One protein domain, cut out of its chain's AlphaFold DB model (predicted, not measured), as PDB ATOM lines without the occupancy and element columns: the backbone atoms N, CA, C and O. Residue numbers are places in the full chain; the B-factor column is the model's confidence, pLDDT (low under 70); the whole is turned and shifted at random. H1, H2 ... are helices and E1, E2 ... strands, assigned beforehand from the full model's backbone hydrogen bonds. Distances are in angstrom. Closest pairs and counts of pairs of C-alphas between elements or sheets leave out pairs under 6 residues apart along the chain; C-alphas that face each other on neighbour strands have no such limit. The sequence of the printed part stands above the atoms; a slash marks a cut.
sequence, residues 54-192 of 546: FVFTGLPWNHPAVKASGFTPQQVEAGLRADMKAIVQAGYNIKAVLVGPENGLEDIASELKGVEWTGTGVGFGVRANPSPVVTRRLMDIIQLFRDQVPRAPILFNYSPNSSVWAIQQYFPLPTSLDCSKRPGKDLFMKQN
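AT A GLANCE: This is residues 54 to 192 of the 546 residues of an uncharacterized protein of Colletotrichum tanaceti (UniProt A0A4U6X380). A twisted sheet of five parallel strands forms the middle layer, with helices over both of its faces: H3 and H5 cover one face, H2 and H6 the other. The short helix H1 sits off the sheet beside the start of H2, and residues 169 to 185 loop from H6 past the end where the strands begin and back to the edge strand E5. The printed part has 139 residues with six named helices and five named strands, in the order E1 H1 H2 E2 H3 E3 H4 H5 E4 H6 E5; the sheet runs E4 E3 E1 E2 E5, and the class is mixed, helices and strands. It is compact, with a radius of gyration of the C-alphas of 14.5 A and spans of 44 by 33 by 22 A.

HOW THE PARTS SIT: E1, residues 54 to 58, is an inner strand and the parallel neighbour of E2, residues 93 to 98; N 56 and O 95 are 2.8 A apart, within hydrogen-bond range. H1, residues 64 to 68, is not on the sheet; it is close but not clearly touching H2, residues 73 to 89, with the closest C-alphas, of Lys 67 and Pro 73, 7.2 A apart. H2 is on the sheet at a height of 10.1 A and lies over E2, along the strands, at 9 degrees to E2 on the local plane. E1, H1, H2 and E2 make a strand-helix-strand unit, two parallel neighbour strands with helices between, and its crossover is right-handed. H3, residues 106 to 112, lies on the opposite face from H2 at a height of 9.3 A, over E2 and, only just, over E1, on which 3 of its C-alphas fall. E2, H3 and E3, residues 119 to 122, form a split unit with E1 between its strands, again with a right-handed crossover. E3 is parallel to E1, with N 121 and O 55 at 2.8 A. H4, residues 124 to 127, only grazes the sheet, and touches H5, residues 132 to 148, through residues 134 to 138 of H5 alone; the closest C-alphas, of Val 126 and Val 134, are 5.9 A apart. H5 lies over E3 at a height of 8.3 A, on the same face as H3, and the two only just touch, with 3 pairs of C-alphas within 8 A, the closest those of Ala 109 and Leu 144 at 7.1 A. E3, H4, H5 and E4, residues 154 to 156, make another right-handed unit; N 155 of E4 and O 120 of E3 are 2.7 A apart. H6, residues 163 to 168, is on the same face as H2 and touches residues 83 to 87 of it alone, at a shallow tilt of 22 degrees, the same way; the closest C-alphas, of Ile 87 and Val 164, are 5.5 A apart. E5, residues 186 to 191, is parallel to E2, with N 98 and O 190 at 2.8 A. Every O i to N i+4 pair is within hydrogen-bond range in H1, H2, H5 and H6; H3 has 2 of 3, and H4 is too short for such a pair.

IN THESE COORDINATES: E1, residues 54 to 58, begins at C-alpha 54, (101.548, 72.910, 191.078), and is 13.4 A long. H1 is 6.3 A long, and H2 runs 24.3 A from C-alpha 73, (83.944, 85.476, 201.124). E2 spans 16.7 A, H3 9.6 A, E3 10.4 A and H4 4.9 A. H5 measures 24.0 A, E4 6.9 A and H6 8.7 A. E5 covers 14.8 A and ends at C-alpha 191, (85.217, 76.431, 192.092).

THE WHOLE: The C-alphas farthest apart, those of Glu 102 and Ser 176, are 44.4 A apart. The printed part has no cut. The link from H6 to E5, 17 residues, is long. The mean pLDDT of the printed part is 81.7; residues 66 to 69, 175 to 176, 180 to 182 and 188 to 192 are under 70.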
ATOM      1  N   PHE A  54     102.157  73.169 189.781       91.00
ATOM      2  CA  PHE A  54     101.548  72.910 191.078       91.00
ATOM      3  C   PHE A  54     100.031  72.950 190.986       91.00
ATOM      4  O   PHE A  54      99.454  73.781 190.285       91.00
ATOM      5  N   VAL A  55      99.380  72.072 191.737       91.62
ATOM      6  CA  VAL A  55      97.930  72.096 191.927       91.62
ATOM      7  C   VAL A  55      97.635  72.201 193.408       91.62
ATOM      8  O   VAL A  55      98.094  71.378 194.193       91.62
ATOM      9  N   PHE A  56      96.887  73.225 193.799       89.69
ATOM     10  CA  PHE A  56      96.432  73.409 195.170       89.69
ATOM     11  C   PHE A  56      94.930  73.180 195.243       89.69
ATOM     12  O   PHE A  56      94.175  73.664 194.403       89.69
ATOM     13  N   THR A  57      94.483  72.465 196.267       91.38
ATOM     14  CA  THR A  57      93.058  72.310 196.556       91.38
ATOM     15  C   THR A  57      92.687  72.924 197.897       91.38
ATOM     16  O   THR A  57      93.518  73.066 198.796       91.38
ATOM     17  N   GLY A  58      91.432  73.341 198.022       86.94
ATOM     18  CA  GLY A  58      90.934  74.059 199.182       86.94
ATOM     19  C   GLY A  58      89.415  74.143 199.198       86.94
ATOM     20  O   GLY A  58      88.733  73.593 198.333       86.94
ATOM     21  N   LEU A  59      88.882  74.863 200.183       85.62
ATOM     22  CA  LEU A  59      87.450  75.130 200.258       85.62
ATOM     23  C   LEU A  59      87.049  76.286 199.324       85.62
ATOM     24  O   LEU A  59      87.796  77.258 199.198       85.62
ATOM     25  N   PRO A  60      85.848  76.228 198.725       84.31
ATOM     26  CA  PRO A  60      85.219  77.370 198.064       84.31
ATOM     27  C   PRO A  60      85.146  78.583 199.012       84.31
ATOM     28  O   PRO A  60      84.758  78.439 200.168       84.31
ATOM     29  N   TRP A  61      85.459  79.798 198.546       80.25
ATOM     30  CA  TRP A  61      85.453  81.004 199.403       80.25
ATOM     31  C   TRP A  61      84.064  81.372 199.954       80.25
ATOM     32  O   TRP A  61      83.946  82.051 200.969       80.25
ATOM     33  N   ASN A  62      82.996  80.914 199.300       77.88
ATOM     34  CA  ASN A  62      81.610  81.071 199.742       77.88
ATOM     35  C   ASN A  62      81.121  79.932 200.660       77.88
ATOM     36  O   ASN A  62      79.971  79.979 201.104       77.88
ATOM     37  N   HIS A  63      81.961  78.933 200.947       79.75
ATOM     38  CA  HIS A  63      81.584  77.764 201.735       79.75
ATOM     39  C   HIS A  63      81.250  78.152 203.194       79.75
ATOM     40  O   HIS A  63      81.961  78.973 203.786       79.75
ATOM     41  N   PRO A  64      80.216  77.562 203.829       75.06
ATOM     42  CA  PRO A  64      79.820  77.894 205.202       75.06
ATOM     43  C   PRO A  64      80.955  77.783 206.225       75.06
ATOM     44  O   PRO A  64      81.075  78.629 207.107       75.06
ATOM     45  N   ALA A  65      81.845  76.799 206.065       70.56
ATOM     46  CA  ALA A  65      82.992  76.631 206.957       70.56
ATOM     47  C   ALA A  65      84.017  77.779 206.864       70.56
ATOM     48  O   ALA A  65      84.728  78.016 207.831       70.56
ATOM     49  N   VAL A  66      84.069  78.520 205.748       68.62
ATOM     50  CA  VAL A  66      84.908  79.726 205.620       68.62
ATOM     51  C   VAL A  66      84.310  80.884 206.422       68.62
ATOM     52  O   VAL A  66      85.032  81.579 207.135       68.62
ATOM     53  N   LYS A  67      82.978  81.040 206.378       68.81
ATOM     54  CA  LYS A  67      82.256  82.032 207.192       68.81
ATOM     55  C   LYS A  67      82.380  81.733 208.688       68.81
ATOM     56  O   LYS A  67      82.577  82.653 209.474       68.81
ATOM     57  N   ALA A  68      82.311  80.457 209.071       66.44
ATOM     58  CA  ALA A  68      82.487  80.016 210.455       66.44
ATOM     59  C   ALA A  68      83.889  80.333 211.012       66.44
ATOM     60  O   ALA A  68      84.036  80.549 212.209       66.44
ATOM     61  N   SER A  69      84.909  80.426 210.151       64.31
ATOM     62  CA  SER A  69      86.263  80.858 210.526       64.31
ATOM     63  C   SER A  69      86.419  82.380 210.678       64.31
ATOM     64  O   SER A  69      87.532  82.848 210.897       64.31
ATOM     65  N   GLY A  70      85.339  83.162 210.551       70.19
ATOM     66  CA  GLY A  70      85.348  84.614 210.758       70.19
ATOM     67  C   GLY A  70      85.815  85.442 209.556       70.19
ATOM     68  O   GLY A  70      85.962  86.656 209.681       70.19
ATOM     69  N   PHE A  71      86.023  84.824 208.388       70.38
ATOM     70  CA  PHE A  71      86.415  85.525 207.165       70.38
ATOM     71  C   PHE A  71      85.218  85.776 206.245       70.38
ATOM     72  O   PHE A  71      84.348  84.919 206.066       70.38
ATOM     73  N   THR A  72      85.189  86.947 205.606       77.31
ATOM     74  CA  THR A  72      84.198  87.227 204.559       77.31
ATOM     75  C   THR A  72      84.597  86.548 203.241       77.31
ATOM     76  O   THR A  72      85.790  86.476 202.928       77.31
ATOM     77  N   PRO A  73      83.635  86.088 202.417       79.00
ATOM     78  CA  PRO A  73      83.944  85.476 201.124       79.00
ATOM     79  C   PRO A  73      84.817  86.357 200.219       79.00
ATOM     80  O   PRO A  73      85.724  85.852 199.566       79.00
ATOM     81  N   GLN A  74      84.594  87.676 200.229       81.50
ATOM     82  CA  GLN A  74      85.352  88.644 199.433       81.50
ATOM     83  C   GLN A  74      86.817  88.738 199.877       81.50
ATOM     84  O   GLN A  74      87.710  88.832 199.036       81.50
ATOM     85  N   GLN A  75      87.081  88.691 201.187       76.94
ATOM     86  CA  GLN A  75      88.450  88.694 201.714       76.94
ATOM     87  C   GLN A  75      89.207  87.430 201.308       76.94
ATOM     88  O   GLN A  75      90.370  87.511 200.917       76.94
ATOM     89  N   VAL A  76      88.550  86.269 201.364       77.75
ATOM     90  CA  VAL A  76      89.175  84.989 201.002       77.75
ATOM     91  C   VAL A  76      89.416  84.894 199.499       77.75
ATOM     92  O   VAL A  76      90.494  84.481 199.083       77.75
ATOM     93  N   GLU A  77      88.465  85.343 198.678       82.75
ATOM     94  CA  GLU A  77      88.637  85.427 197.225       82.75
ATOM     95  C   GLU A  77      89.813  86.342 196.847       82.75
ATOM     96  O   GLU A  77      90.673  85.956 196.051       82.75
ATOM     97  N   ALA A  78      89.890  87.536 197.445       78.94
ATOM     98  CA  ALA A  78      90.986  88.469 197.203       78.94
ATOM     99  C   ALA A  78      92.344  87.890 197.639       78.94
ATOM    100  O   ALA A  78      93.323  88.014 196.902       78.94
ATOM    101  N   GLY A  79      92.391  87.219 198.795       79.25
ATOM    102  CA  GLY A  79      93.590  86.553 199.309       79.25
ATOM    103  C   GLY A  79      94.087  85.438 198.390       79.25
ATOM    104  O   GLY A  79      95.247  85.454 197.989       79.25
ATOM    105  N   LEU A  80      93.200  84.531 197.967       82.94
ATOM    106  CA  LEU A  80      93.546  83.434 197.053       82.94
ATOM    107  C   LEU A  80      94.064  83.948 195.704       82.94
ATOM    108  O   LEU A  80      95.022  83.404 195.156       82.94
ATOM    109  N   ARG A  81      93.467  85.022 195.166       84.12
ATOM    110  CA  ARG A  81      93.941  85.649 193.919       84.12
ATOM    111  C   ARG A  81      95.306  86.306 194.080       84.12
ATOM    112  O   ARG A  81      96.132  86.209 193.175       84.12
ATOM    113  N   ALA A  82      95.547  86.966 195.209       80.81
ATOM    114  CA  ALA A  82      96.848  87.554 195.507       80.81
ATOM    115  C   ALA A  82      97.932  86.475 195.666       80.81
ATOM    116  O   ALA A  82      99.018  86.624 195.111       80.81
ATOM    117  N   ASP A  83      97.617  85.375 196.350       83.75
ATOM    118  CA  ASP A  83      98.521  84.243 196.562       83.75
ATOM    119  C   ASP A  83      98.867  83.541 195.237       83.75
ATOM    120  O   ASP A  83     100.044  83.372 194.914       83.75
ATOM    121  N   MET A  84      97.877  83.255 194.380       85.31
ATOM    122  CA  MET A  84      98.143  82.709 193.040       85.31
ATOM    123  C   MET A  84      98.984  83.648 192.176       85.31
ATOM    124  O   MET A  84      99.919  83.199 191.511       85.31
ATOM    125  N   LYS A  85      98.717  84.958 192.224       85.81
ATOM    126  CA  LYS A  85      99.541  85.951 191.527       85.81
ATOM    127  C   LYS A  85     100.988  85.932 192.029       85.81
ATOM    128  O   LYS A  85     101.898  86.015 191.209       85.81
ATOM    129  N   ALA A  86     101.205  85.797 193.336       83.44
ATOM    130  CA  ALA A  86     102.541  85.715 193.921       83.44
ATOM    131  C   ALA A  86     103.294  84.451 193.465       83.44
ATOM    132  O   ALA A  86     104.467  84.540 193.108       83.44
ATOM    133  N   ILE A  87     102.620  83.297 193.388       83.56
ATOM    134  CA  ILE A  87     103.205  82.041 192.881       83.56
ATOM    135  C   ILE A  87     103.605  82.168 191.404       83.56
ATOM    136  O   ILE A  87     104.711  81.782 191.019       83.56
ATOM    137  N   VAL A  88     102.734  82.762 190.586       85.88
ATOM    138  CA  VAL A  88     103.001  83.012 189.163       85.88
ATOM    139  C   VAL A  88     104.183  83.965 188.978       85.88
ATOM    140  O   VAL A  88     105.078  83.694 188.176       85.88
ATOM    141  N   GLN A  89     104.231  85.056 189.747       85.12
ATOM    142  CA  GLN A  89     105.349  86.005 189.734       85.12
ATOM    143  C   GLN A  89     106.665  85.371 190.198       85.12
ATOM    144  O   GLN A  89     107.719  85.714 189.671       85.12
ATOM    145  N   ALA A  90     106.601  84.408 191.119       83.94
ATOM    146  CA  ALA A  90     107.752  83.622 191.550       83.94
ATOM    147  C   ALA A  90     108.239  82.612 190.492       83.94
ATOM    148  O   ALA A  90     109.245  81.949 190.720       83.94
ATOM    149  N   GLY A  91     107.567  82.502 189.338       85.31
ATOM    150  CA  GLY A  91     108.000  81.657 188.226       85.31
ATOM    151  C   GLY A  91     107.430  80.243 188.234       85.31
ATOM    152  O   GLY A  91     107.961  79.389 187.529       85.31
ATOM    153  N   TYR A  92     106.369  79.963 188.990       86.94
ATOM    154  CA  TYR A  92     105.741  78.639 189.031       86.94
ATOM    155  C   TYR A  92     104.385  78.629 188.325       86.94
ATOM    156  O   TYR A  92     103.652  79.618 188.355       86.94
ATOM    157  N   ASN A  93     104.023  77.500 187.713       88.19
ATOM    158  CA  ASN A  93     102.675  77.313 187.188       88.19
ATOM    159  C   ASN A  93     101.774  76.794 188.309       88.19
ATOM    160  O   ASN A  93     102.163  75.875 189.029       88.19
ATOM    161  N   ILE A  94     100.575  77.352 188.455       88.38
ATOM    162  CA  ILE A  94      99.657  76.997 189.541       88.38
ATOM    163  C   ILE A  94      98.229  76.847 189.032       88.38
ATOM    164  O   ILE A  94      97.754  77.655 188.237       88.38
ATOM    165  N   LYS A  95      97.539  75.821 189.525       87.31
ATOM    166  CA  LYS A  95      96.095  75.624 189.386       87.31
ATOM    167  C   LYS A  95      95.469  75.544 190.771       87.31
ATOM    168  O   LYS A  95      95.945  74.760 191.591       87.31
ATOM    169  N   ALA A  96      94.397  76.291 191.027       85.25
ATOM    170  CA  ALA A  96      93.621  76.112 192.256       85.25
ATOM    171  C   ALA A  96      92.282  75.430 191.969       85.25
ATOM    172  O   ALA A  96      91.502  75.876 191.126       85.25
ATOM    173  N   VAL A  97      92.010  74.353 192.702       87.88
ATOM    174  CA  VAL A  97      90.802  73.535 192.575       87.88
ATOM    175  C   VAL A  97      90.055  73.569 193.906       87.88
ATOM    176  O   VAL A  97      90.394  72.855 194.849       87.88
ATOM    177  N   LEU A  98      89.060  74.449 194.006       85.12
ATOM    178  CA  LEU A  98      88.304  74.697 195.231       85.12
ATOM    179  C   LEU A  98      87.020  73.868 195.233       85.12
ATOM    180  O   LEU A  98      86.050  74.188 194.542       85.12
ATOM    181  N   VAL A  99      87.016  72.797 196.017       83.69
ATOM    182  CA  VAL A  99      85.922  71.826 196.053       83.69
ATOM    183  C   VAL A  99      85.600  71.525 197.506       83.69
ATOM    184  O   VAL A  99      86.435  71.005 198.247       83.69
ATOM    185  N   GLY A 100      84.390  71.893 197.919       80.81
ATOM    186  CA  GLY A 100      83.915  71.619 199.267       80.81
ATOM    187  C   GLY A 100      83.635  70.125 199.476       80.81
ATOM    188  O   GLY A 100      83.459  69.392 198.498       80.81
ATOM    189  N   PRO A 101      83.607  69.655 200.734       78.88
ATOM    190  CA  PRO A 101      83.358  68.251 201.067       78.88
ATOM    191  C   PRO A 101      81.973  67.742 200.634       78.88
ATOM    192  O   PRO A 101      81.752  66.536 200.584       78.88
ATOM    193  N   GLU A 102      81.036  68.642 200.343       79.44
ATOM    194  CA  GLU A 102      79.714  68.335 199.803       79.44
ATOM    195  C   GLU A 102      79.744  67.827 198.359       79.44
ATOM    196  O   GLU A 102      78.796  67.169 197.934       79.44
ATOM    197  N   ASN A 103      80.819  68.115 197.621       79.88
ATOM    198  CA  ASN A 103      81.005  67.662 196.251       79.88
ATOM    199  C   ASN A 103      81.964  66.464 196.214       79.88
ATOM    200  O   ASN A 103      82.814  66.281 197.097       79.88
ATOM    201  N   GLY A 104      81.846  65.644 195.176       78.38
ATOM    202  CA  GLY A 104      82.636  64.429 195.050       78.38
ATOM    203  C   GLY A 104      84.142  64.679 194.903       78.38
ATOM    204  O   GLY A 104      84.619  65.805 194.721       78.38
ATOM    205  N   LEU A 105      84.938  63.623 195.066       83.31
ATOM    206  CA  LEU A 105      86.396  63.685 194.879       83.31
ATOM    207  C   LEU A 105      86.772  63.696 193.395       83.31
ATOM    208  O   LEU A 105      87.829  64.206 193.031       83.31
ATOM    209  N   GLU A 106      85.896  63.190 192.532       84.88
ATOM    210  CA  GLU A 106      86.013  63.189 191.076       84.88
ATOM    211  C   GLU A 106      86.160  64.597 190.486       84.88
ATOM    212  O   GLU A 106      86.858  64.785 189.487       84.88
ATOM    213  N   ASP A 107      85.590  65.601 191.152       84.25
ATOM    214  CA  ASP A 107      85.736  67.010 190.791       84.25
ATOM    215  C   ASP A 107      87.173  67.512 190.963       84.25
ATOM    216  O   ASP A 107      87.607  68.396 190.230       84.25
ATOM    217  N   ILE A 108      87.927  66.934 191.904       86.25
ATOM    218  CA  ILE A 108      89.365  67.183 192.056       86.25
ATOM    219  C   ILE A 108      90.141  66.247 191.124       86.25
ATOM    220  O   ILE A 108      91.033  66.690 190.405       86.25
ATOM    221  N   ALA A 109      89.783  64.961 191.088       86.81
ATOM    222  CA  ALA A 109      90.495  63.938 190.325       86.81
ATOM    223  C   ALA A 109      90.521  64.221 188.816       86.81
ATOM    224  O   ALA A 109      91.528  63.983 188.152       86.81
ATOM    225  N   SER A 110      89.422  64.738 188.261       87.19
ATOM    226  CA  SER A 110      89.334  65.126 186.849       87.19
ATOM    227  C   SER A 110      90.308  66.251 186.497       87.19
ATOM    228  O   SER A 110      90.900  66.228 185.420       87.19
ATOM    229  N   GLU A 111      90.546  67.176 187.424       87.44
ATOM    230  CA  GLU A 111      91.440  68.318 187.235       87.44
ATOM    231  C   GLU A 111      92.925  67.960 187.358       87.44
ATOM    232  O   GLU A 111      93.769  68.755 186.929       87.44
ATOM    233  N   LEU A 112      93.233  66.781 187.913       87.00
ATOM    234  CA  LEU A 112      94.586  66.227 187.995       87.00
ATOM    235  C   LEU A 112      95.034  65.565 186.684       87.00
ATOM    236  O   LEU A 112      96.233  65.382 186.480       87.00
ATOM    237  N   LYS A 113      94.106  65.231 185.778       85.88
ATOM    238  CA  LYS A 113      94.417  64.564 184.505       85.88
ATOM    239  C   LYS A 113      94.989  65.545 183.478       85.88
ATOM    240  O   LYS A 113      94.547  66.684 183.367       85.88
ATOM    241  N   GLY A 114      95.935  65.070 182.667       78.75
ATOM    242  CA  GLY A 114      96.442  65.798 181.494       78.75
ATOM    243  C   GLY A 114      97.550  66.821 181.763       78.75
ATOM    244  O   GLY A 114      98.027  67.440 180.816       78.75
ATOM    245  N   VAL A 115      97.994  66.980 183.014       83.75
ATOM    246  CA  VAL A 115      99.144  67.819 183.388       83.75
ATOM    247  C   VAL A 115     100.091  67.001 184.259       83.75
ATOM    248  O   VAL A 115      99.656  66.325 185.188       83.75
ATOM    249  N   GLU A 116     101.391  67.059 183.971       86.69
ATOM    250  CA  GLU A 116     102.412  66.478 184.844       86.69
ATOM    251  C   GLU A 116     102.676  67.430 186.016       86.69
ATOM    252  O   GLU A 116     103.333  68.467 185.870       86.69
ATOM    253  N   TRP A 117     102.103  67.103 187.174       88.81
ATOM    254  CA  TRP A 117     102.228  67.900 188.391       88.81
ATOM    255  C   TRP A 117     103.557  67.624 189.092       88.81
ATOM    256  O   TRP A 117     103.866  66.492 189.455       88.81
ATOM    257  N   THR A 118     104.325  68.685 189.322       91.00
ATOM    258  CA  THR A 118     105.564  68.661 190.104       91.00
ATOM    259  C   THR A 118     105.275  68.559 191.599       91.00
ATOM    260  O   THR A 118     106.017  67.901 192.317       91.00
ATOM    261  N   GLY A 119     104.200  69.189 192.074       88.19
ATOM    262  CA  GLY A 119     103.780  69.149 193.470       88.19
ATOM    263  C   GLY A 119     102.272  69.319 193.599       88.19
ATOM    264  O   GLY A 119     101.636  70.014 192.802       88.19
ATOM    265  N   THR A 120     101.700  68.692 194.617       93.00
ATOM    266  CA  THR A 120     100.286  68.847 194.974       93.00
ATOM    267  C   THR A 120     100.198  69.574 196.305       93.00
ATOM    268  O   THR A 120     101.091  69.444 197.132       93.00
ATOM    269  N   GLY A 121      99.175  70.388 196.526       88.88
ATOM    270  CA  GLY A 121      99.061  71.207 197.726       88.88
ATOM    271  C   GLY A 121      97.669  71.158 198.325       88.88
ATOM    272  O   GLY A 121      96.672  71.136 197.600       88.88
ATOM    273  N   VAL A 122      97.589  71.179 199.654       90.81
ATOM    274  CA  VAL A 122      96.317  71.358 200.361       90.81
ATOM    275  C   VAL A 122      96.354  72.651 201.154       90.81
ATOM    276  O   VAL A 122      97.215  72.856 202.009       90.81
ATOM    277  N   GLY A 123      95.402  73.530 200.856       84.06
ATOM    278  CA  GLY A 123      95.318  74.855 201.444       84.06
ATOM    279  C   GLY A 123      94.979  74.844 202.935       84.06
ATOM    280  O   GLY A 123      94.232  73.999 203.438       84.06
ATOM    281  N   PHE A 124      95.462  75.870 203.633       82.00
ATOM    282  CA  PHE A 124      95.271  76.087 205.065       82.00
ATOM    283  C   PHE A 124      93.802  76.025 205.494       82.00
ATOM    284  O   PHE A 124      93.499  75.468 206.542       82.00
ATOM    285  N   GLY A 125      92.877  76.529 204.669       78.44
ATOM    286  CA  GLY A 125      91.442  76.516 204.969       78.44
ATOM    287  C   GLY A 125      90.825  75.119 205.093       78.44
ATOM    288  O   GLY A 125      89.770  74.992 205.703       78.44
ATOM    289  N   VAL A 126      91.472  74.083 204.548       82.06
ATOM    290  CA  VAL A 126      91.107  72.673 204.761       82.06
ATOM    291  C   VAL A 126      91.852  72.116 205.976       82.06
ATOM    292  O   VAL A 126      91.245  71.501 206.844       82.06
ATOM    293  N   ARG A 127      93.161  72.376 206.079       83.75
ATOM    294  CA  ARG A 127      94.021  71.813 207.135       83.75
ATOM    295  C   ARG A 127      93.724  72.347 208.539       83.75
ATOM    296  O   ARG A 127      93.776  71.589 209.496       83.75
ATOM    297  N   ALA A 128      93.458  73.642 208.663       75.81
ATOM    298  CA  ALA A 128      93.188  74.310 209.935       75.81
ATOM    299  C   ALA A 128      91.692  74.360 210.274       75.81
ATOM    300  O   ALA A 128      91.303  74.997 211.253       75.81
ATOM    301  N   ASN A 129      90.842  73.732 209.457       75.56
ATOM    302  CA  ASN A 129      89.413  73.714 209.715       75.56
ATOM    303  C   ASN A 129      89.103  72.742 210.862       75.56
ATOM    304  O   ASN A 129      89.452  71.567 210.750       75.56
ATOM    305  N   PRO A 130      88.411  73.179 211.928       72.69
ATOM    306  CA  PRO A 130      88.058  72.295 213.037       72.69
ATOM    307  C   PRO A 130      86.925  71.314 212.682       72.69
ATOM    308  O   PRO A 130      86.566  70.471 213.500       72.69
ATOM    309  N   SER A 131      86.326  71.419 211.486       75.75
ATOM    310  CA  SER A 131      85.241  70.537 211.061       75.75
ATOM    311  C   SER A 131      85.747  69.119 210.760       75.75
ATOM    312  O   SER A 131      86.550  68.948 209.838       75.75
ATOM    313  N   PRO A 132      85.191  68.072 211.402       77.00
ATOM    314  CA  PRO A 132      85.575  66.685 211.130       77.00
ATOM    315  C   PRO A 132      85.254  66.253 209.691       77.00
ATOM    316  O   PRO A 132      85.898  65.361 209.140       77.00
ATOM    317  N   VAL A 133      84.274  66.897 209.046       77.31
ATOM    318  CA  VAL A 133      83.946  66.668 207.630       77.31
ATOM    319  C   VAL A 133      85.079  67.168 206.731       77.31
ATOM    320  O   VAL A 133      85.475  66.482 205.792       77.31
ATOM    321  N   VAL A 134      85.646  68.332 207.049       78.38
ATOM    322  CA  VAL A 134      86.773  68.903 206.305       78.38
ATOM    323  C   VAL A 134      88.072  68.143 206.610       78.38
ATOM    324  O   VAL A 134      88.878  67.945 205.705       78.38
ATOM    325  N   THR A 135      88.254  67.629 207.833       84.12
ATOM    326  CA  THR A 135      89.387  66.752 208.181       84.12
ATOM    327  C   THR A 135      89.343  65.416 207.437       84.12
ATOM    328  O   THR A 135      90.364  64.992 206.902       84.12
ATOM    329  N   ARG A 136      88.177  64.763 207.331       83.31
ATOM    330  CA  ARG A 136      88.040  63.570 206.473       83.31
ATOM    331  C   ARG A 136      88.339  63.906 205.017       83.31
ATOM    332  O   ARG A 136      89.142  63.227 204.390       83.31
ATOM    333  N   ARG A 137      87.820  65.035 204.527       86.94
ATOM    334  CA  ARG A 137      88.122  65.514 203.174       86.94
ATOM    335  C   ARG A 137      89.619  65.748 202.949       86.94
ATOM    336  O   ARG A 137      90.106  65.451 201.866       86.94
ATOM    337  N   LEU A 138      90.362  66.242 203.943       91.50
ATOM    338  CA  LEU A 138      91.824  66.346 203.876       91.50
ATOM    339  C   LEU A 138      92.475  64.974 203.665       91.50
ATOM    340  O   LEU A 138      93.347  64.847 202.809       91.50
ATOM    341  N   MET A 139      92.060  63.963 204.431       90.50
ATOM    342  CA  MET A 139      92.582  62.598 204.304       90.50
ATOM    343  C   MET A 139      92.283  62.018 202.920       90.50
ATOM    344  O   MET A 139      93.187  61.491 202.275       90.50
ATOM    345  N   ASP A 140      91.056  62.200 202.434       90.31
ATOM    346  CA  ASP A 140      90.641  61.754 201.105       90.31
ATOM    347  C   ASP A 140      91.441  62.438 199.991       90.31
ATOM    348  O   ASP A 140      91.858  61.796 199.032       90.31
ATOM    349  N   ILE A 141      91.700  63.743 200.122       89.56
ATOM    350  CA  ILE A 141      92.539  64.504 199.189       89.56
ATOM    351  C   ILE A 141      93.979  63.979 199.202       89.56
ATOM    352  O   ILE A 141      94.580  63.824 198.141       89.56
ATOM    353  N   ILE A 142      94.537  63.693 200.384       92.38
ATOM    354  CA  ILE A 142      95.886  63.128 200.514       92.38
ATOM    355  C   ILE A 142      95.954  61.763 199.823       92.38
ATOM    356  O   ILE A 142      96.907  61.509 199.084       92.38
ATOM    357  N   GLN A 143      94.954  60.904 200.032       92.44
ATOM    358  CA  GLN A 143      94.891  59.601 199.375       92.44
ATOM    359  C   GLN A 143      94.736  59.756 197.857       92.44
ATOM    360  O   GLN A 143      95.498  59.159 197.104       92.44
ATOM    361  N   LEU A 144      93.856  60.652 197.401       90.88
ATOM    362  CA  LEU A 144      93.669  60.957 195.984       90.88
ATOM    363  C   LEU A 144      94.969  61.428 195.315       90.88
ATOM    364  O   LEU A 144      95.276  61.002 194.202       90.88
ATOM    365  N   PHE A 145      95.741  62.296 195.972       91.69
ATOM    366  CA  PHE A 145      97.036  62.743 195.456       91.69
ATOM    367  C   PHE A 145      98.054  61.607 195.399       91.69
ATOM    368  O   PHE A 145      98.779  61.509 194.411       91.69
ATOM    369  N   ARG A 146      98.075  60.716 196.396       90.44
ATOM    370  CA  ARG A 146      98.925  59.518 196.363       90.44
ATOM    371  C   ARG A 146      98.535  58.556 195.245       90.44
ATOM    372  O   ARG A 146      99.425  57.982 194.631       90.44
ATOM    373  N   ASP A 147      97.248  58.423 194.949       90.75
ATOM    374  CA  ASP A 147      96.766  57.495 193.925       90.75
ATOM    375  C   ASP A 147      96.961  58.050 192.504       90.75
ATOM    376  O   ASP A 147      97.419  57.342 191.610       90.75
ATOM    377  N   GLN A 148      96.631  59.327 192.281       88.44
ATOM    378  CA  GLN A 148      96.653  59.945 190.947       88.44
ATOM    379  C   GLN A 148      98.010  60.561 190.590       88.44
ATOM    380  O   GLN A 148      98.357  60.649 189.412       88.44
ATOM    381  N   VAL A 149      98.776  61.017 191.585       89.25
ATOM    382  CA  VAL A 149     100.050  61.727 191.390       89.25
ATOM    383  C   VAL A 149     101.128  61.240 192.383       89.25
ATOM    384  O   VAL A 149     101.756  62.047 193.068       89.25
ATOM    385  N   PRO A 150     101.415  59.923 192.455       85.94
ATOM    386  CA  PRO A 150     102.221  59.311 193.525       85.94
ATOM    387  C   PRO A 150     103.639  59.872 193.687       85.94
ATOM    388  O   PRO A 150     104.232  59.755 194.756       85.94
ATOM    389  N   ARG A 151     104.220  60.437 192.621       84.25
ATOM    390  CA  ARG A 151     105.596  60.959 192.623       84.25
ATOM    391  C   ARG A 151     105.697  62.417 193.076       84.25
ATOM    392  O   ARG A 151     106.802  62.871 193.358       84.25
ATOM    393  N   ALA A 152     104.585  63.147 193.118       88.38
ATOM    394  CA  ALA A 152     104.579  64.552 193.497       88.38
ATOM    395  C   ALA A 152     104.473  64.688 195.028       88.38
ATOM    396  O   ALA A 152     103.559  64.110 195.622       88.38
ATOM    397  N   PRO A 153     105.354  65.456 195.697       89.31
ATOM    398  CA  PRO A 153     105.198  65.745 197.117       89.31
ATOM    399  C   PRO A 153     103.902  66.520 197.387       89.31
ATOM    400  O   PRO A 153     103.437  67.304 196.552       89.31
ATOM    401  N   ILE A 154     103.350  66.308 198.584       91.88
ATOM    402  CA  ILE A 154     102.181  67.027 199.093       91.88
ATOM    403  C   ILE A 154     102.672  68.191 199.957       91.88
ATOM    404  O   ILE A 154     103.385  67.993 200.940       91.88
ATOM    405  N   LEU A 155     102.287  69.404 199.583       90.06
ATOM    406  CA  LEU A 155     102.715  70.662 200.173       90.06
ATOM    407  C   LEU A 155     101.606  71.238 201.060       90.06
ATOM    408  O   LEU A 155     100.428  71.234 200.696       90.06
ATOM    409  N   PHE A 156     101.992  71.794 202.205       89.44
ATOM    410  CA  PHE A 156     101.072  72.468 203.118       89.44
ATOM    411  C   PHE A 156     101.556  73.881 203.410       89.44
ATOM    412  O   PHE A 156     102.694  74.087 203.828       89.44
ATOM    413  N   ASN A 157     100.669  74.856 203.249       82.12
ATOM    414  CA  ASN A 157     100.897  76.212 203.722       82.12
ATOM    415  C   ASN A 157     100.563  76.329 205.225       82.12
ATOM    416  O   ASN A 157      99.650  75.681 205.759       82.12
ATOM    417  N   TYR A 158     101.328  77.158 205.941       77.62
ATOM    418  CA  TYR A 158     101.120  77.397 207.376       77.62
ATOM    419  C   TYR A 158     100.100  78.511 207.653       77.62
ATOM    420  O   TYR A 158      99.628  78.643 208.777       77.62
ATOM    421  N   SER A 159      99.732  79.276 206.626       74.44
ATOM    422  CA  SER A 159      98.709  80.326 206.621       74.44
ATOM    423  C   SER A 159      98.093  80.457 205.217       74.44
ATOM    424  O   SER A 159      98.711  79.993 204.255       74.44
ATOM    425  N   PRO A 160      96.932  81.118 205.044       71.69
ATOM    426  CA  PRO A 160      96.274  81.241 203.737       71.69
ATOM    427  C   PRO A 160      97.134  81.834 202.608       71.69
ATOM    428  O   PRO A 160      96.908  81.486 201.457       71.69
ATOM    429  N   ASN A 161      98.132  82.667 202.934       79.12
ATOM    430  CA  ASN A 161      98.947  83.417 201.964       79.12
ATOM    431  C   ASN A 161     100.430  82.982 201.960       79.12
ATOM    432  O   ASN A 161     101.311  83.770 201.622       79.12
ATOM    433  N   SER A 162     100.735  81.767 202.432       83.00
ATOM    434  CA  SER A 162     102.110  81.231 202.514       83.00
ATOM    435  C   SER A 162     102.370  80.088 201.525       83.00
ATOM    436  O   SER A 162     103.236  79.242 201.747       83.00
ATOM    437  N   SER A 163     101.637  80.042 200.412       85.94
ATOM    438  CA  SER A 163     101.774  78.961 199.429       85.94
ATOM    439  C   SER A 163     103.094  79.034 198.655       85.94
ATOM    440  O   SER A 163     103.687  77.999 198.362       85.94
ATOM    441  N   VAL A 164     103.612  80.244 198.400       86.81
ATOM    442  CA  VAL A 164     104.947  80.443 197.800       86.81
ATOM    443  C   VAL A 164     106.038  79.821 198.670       86.81
ATOM    444  O   VAL A 164     106.886  79.090 198.162       86.81
ATOM    445  N   TRP A 165     105.977  80.056 199.986       89.94
ATOM    446  CA  TRP A 165     106.900  79.451 200.943       89.94
ATOM    447  C   TRP A 165     106.837  77.923 200.865       89.94
ATOM    448  O   TRP A 165     107.876  77.288 200.721       89.94
ATOM    449  N   ALA A 166     105.629  77.342 200.858       86.94
ATOM    450  CA  ALA A 166     105.439  75.889 200.828       86.94
ATOM    451  C   ALA A 166     106.059  75.240 199.578       86.94
ATOM    452  O   ALA A 166     106.631  74.155 199.663       86.94
ATOM    453  N   ILE A 167     105.986  75.917 198.428       88.00
ATOM    454  CA  ILE A 167     106.631  75.480 197.183       88.00
ATOM    455  C   ILE A 167     108.156  75.591 197.289       88.00
ATOM    456  O   ILE A 167     108.870  74.629 197.004       88.00
ATOM    457  N   GLN A 168     108.661  76.746 197.724       87.75
ATOM    458  CA  GLN A 168     110.095  77.043 197.750       87.75
ATOM    459  C   GLN A 168     110.887  76.175 198.734       87.75
ATOM    460  O   GLN A 168     112.083  75.990 198.528       87.75
ATOM    461  N   GLN A 169     110.242  75.608 199.759       86.12
ATOM    462  CA  GLN A 169     110.899  74.662 200.669       86.12
ATOM    463  C   GLN A 169     111.423  73.411 199.954       86.12
ATOM    464  O   GLN A 169     112.472  72.890 200.324       86.12
ATOM    465  N   TYR A 170     110.694  72.932 198.944       83.31
ATOM    466  CA  TYR A 170     111.032  71.712 198.206       83.31
ATOM    467  C   TYR A 170     111.604  72.007 196.819       83.31
ATOM    468  O   TYR A 170     112.427  71.244 196.316       83.31
ATOM    469  N   PHE A 171     111.194  73.120 196.208       87.06
ATOM    470  CA  PHE A 171     111.579  73.504 194.853       87.06
ATOM    471  C   PHE A 171     112.094  74.947 194.810       87.06
ATOM    472  O   PHE A 171     111.451  75.798 194.200       87.06
ATOM    473  N   PRO A 172     113.232  75.267 195.450       84.69
ATOM    474  CA  PRO A 172     113.791  76.611 195.388       84.69
ATOM    475  C   PRO A 172     114.301  76.919 193.972       84.69
ATOM    476  O   PRO A 172     115.114  76.184 193.410       84.69
ATOM    477  N   LEU A 173     113.850  78.034 193.397       82.12
ATOM    478  CA  LEU A 173     114.470  78.619 192.205       82.12
ATOM    479  C   LEU A 173     115.680  79.479 192.615       82.12
ATOM    480  O   LEU A 173     115.639  80.107 193.678       82.12
ATOM    481  N   PRO A 174     116.761  79.537 191.810       76.44
ATOM    482  CA  PRO A 174     117.912  80.371 192.131       76.44
ATOM    483  C   PRO A 174     117.528  81.844 192.216       76.44
ATOM    484  O   PRO A 174     116.822  82.362 191.356       76.44
ATOM    485  N   THR A 175     118.079  82.552 193.196       66.25
ATOM    486  CA  THR A 175     117.866  83.995 193.383       66.25
ATOM    487  C   THR A 175     118.383  84.849 192.221       66.25
ATOM    488  O   THR A 175     117.969  85.994 192.076       66.25
ATOM    489  N   SER A 176     119.264  84.304 191.374       65.31
ATOM    490  CA  SER A 176     119.757  84.943 190.148       65.31
ATOM    491  C   SER A 176     118.783  84.865 188.965       65.31
ATOM    492  O   SER A 176     119.033  85.489 187.935       65.31
ATOM    493  N   LEU A 177     117.712  84.071 189.074       72.31
ATOM    494  CA  LEU A 177     116.737  83.857 188.011       72.31
ATOM    495  C   LEU A 177     115.614  84.903 188.107       72.31
ATOM    496  O   LEU A 177     114.766  84.845 188.995       72.31
ATOM    497  N   ASP A 178     115.598  85.868 187.183       72.50
ATOM    498  CA  ASP A 178     114.547  86.890 187.107       72.50
ATOM    499  C   ASP A 178     113.330  86.389 186.310       72.50
ATOM    500  O   ASP A 178     113.298  86.440 185.076       72.50
ATOM    501  N   CYS A 179     112.292  85.945 187.023       74.00
ATOM    502  CA  CYS A 179     111.026  85.519 186.421       74.00
ATOM    503  C   CYS A 179     110.081  86.676 186.054       74.00
ATOM    504  O   CYS A 179     108.999  86.429 185.523       74.00
ATOM    505  N   SER A 180     110.476  87.943 186.234       69.69
ATOM    506  CA  SER A 180     109.624  89.099 185.905       69.69
ATOM    507  C   SER A 180     109.305  89.204 184.408       69.69
ATOM    508  O   SER A 180     108.252  89.712 184.028       69.69
ATOM    509  N   LYS A 181     110.205  88.713 183.542       64.88
ATOM    510  CA  LYS A 181     110.057  88.762 182.072       64.88
ATOM    511  C   LYS A 181     109.339  87.544 181.487       64.88
ATOM    512  O   LYS A 181     108.825  87.618 180.373       64.88
ATOM    513  N   ARG A 182     109.334  86.423 182.214       67.06
ATOM    514  CA  ARG A 182     108.673  85.159 181.859       67.06
ATOM    515  C   ARG A 182     108.110  84.526 183.138       67.06
ATOM    516  O   ARG A 182     108.702  83.571 183.640       67.06
ATOM    517  N   PRO A 183     107.024  85.082 183.702       78.50
ATOM    518  CA  PRO A 183     106.412  84.512 184.894       78.50
ATOM    519  C   PRO A 183     105.857  83.119 184.585       78.50
ATOM    520  O   PRO A 183     105.736  82.717 183.423       78.50
ATOM    521  N   GLY A 184     105.501  82.383 185.634       78.88
ATOM    522  CA  GLY A 184     104.763  81.138 185.477       78.88
ATOM    523  C   GLY A 184     103.386  81.352 184.838       78.88
ATOM    524  O   GLY A 184     102.993  82.455 184.450       78.88
ATOM    525  N   LYS A 185     102.626  80.272 184.716       83.75
ATOM    526  CA  LYS A 185     101.283  80.278 184.138       83.75
ATOM    527  C   LYS A 185     100.237  80.049 185.220       83.75
ATOM    528  O   LYS A 185     100.306  79.071 185.962       83.75
ATOM    529  N   ASP A 186      99.238  80.922 185.255       80.56
ATOM    530  CA  ASP A 186      97.982  80.635 185.938       80.56
ATOM    531  C   ASP A 186      97.199  79.633 185.077       80.56
ATOM    532  O   ASP A 186      96.782  79.946 183.962       80.56
ATOM    533  N   LEU A 187      97.061  78.402 185.569       76.00
ATOM    534  CA  LEU A 187      96.319  77.319 184.919       76.00
ATOM    535  C   LEU A 187      94.820  77.354 185.278       76.00
ATOM    536  O   LEU A 187      94.120  76.355 185.092       76.00
ATOM    537  N   PHE A 188      94.348  78.519 185.730       69.81
ATOM    538  CA  PHE A 188      92.993  78.884 186.127       69.81
ATOM    539  C   PHE A 188      92.572  78.375 187.515       69.81
ATOM    540  O   PHE A 188      93.031  77.348 188.021       69.81
ATOM    541  N   MET A 189      91.649  79.115 188.139       57.75
ATOM    542  CA  MET A 189      90.928  78.695 189.342       57.75
ATOM    543  C   MET A 189      89.587  78.072 188.963       57.75
ATOM    544  O   MET A 189      88.806  78.688 188.235       57.75
ATOM    545  N   LYS A 190      89.270  76.901 189.521       68.12
ATOM    546  CA  LYS A 190      87.941  76.285 189.416       68.12
ATOM    547  C   LYS A 190      87.301  76.180 190.794       68.12
ATOM    548  O   LYS A 190      87.940  75.731 191.741       68.12
ATOM    549  N   GLN A 191      86.033  76.571 190.890       58.25
ATOM    550  CA  GLN A 191      85.217  76.431 192.092       58.25
ATOM    551  C   GLN A 191      83.906  75.737 191.728       58.25
ATOM    552  O   GLN A 191      83.214  76.180 190.810       58.25
ATOM    553  N   ASN A 192      83.534  74.696 192.472       50.25
ATOM    554  CA  ASN A 192      82.187  74.141 192.376       50.25
ATOM    555  C   ASN A 192      81.246  74.993 193.234       50.25
ATOM    556  O   ASN A 192      81.398  75.097 194.451       50.25
TER     557      ASN A 192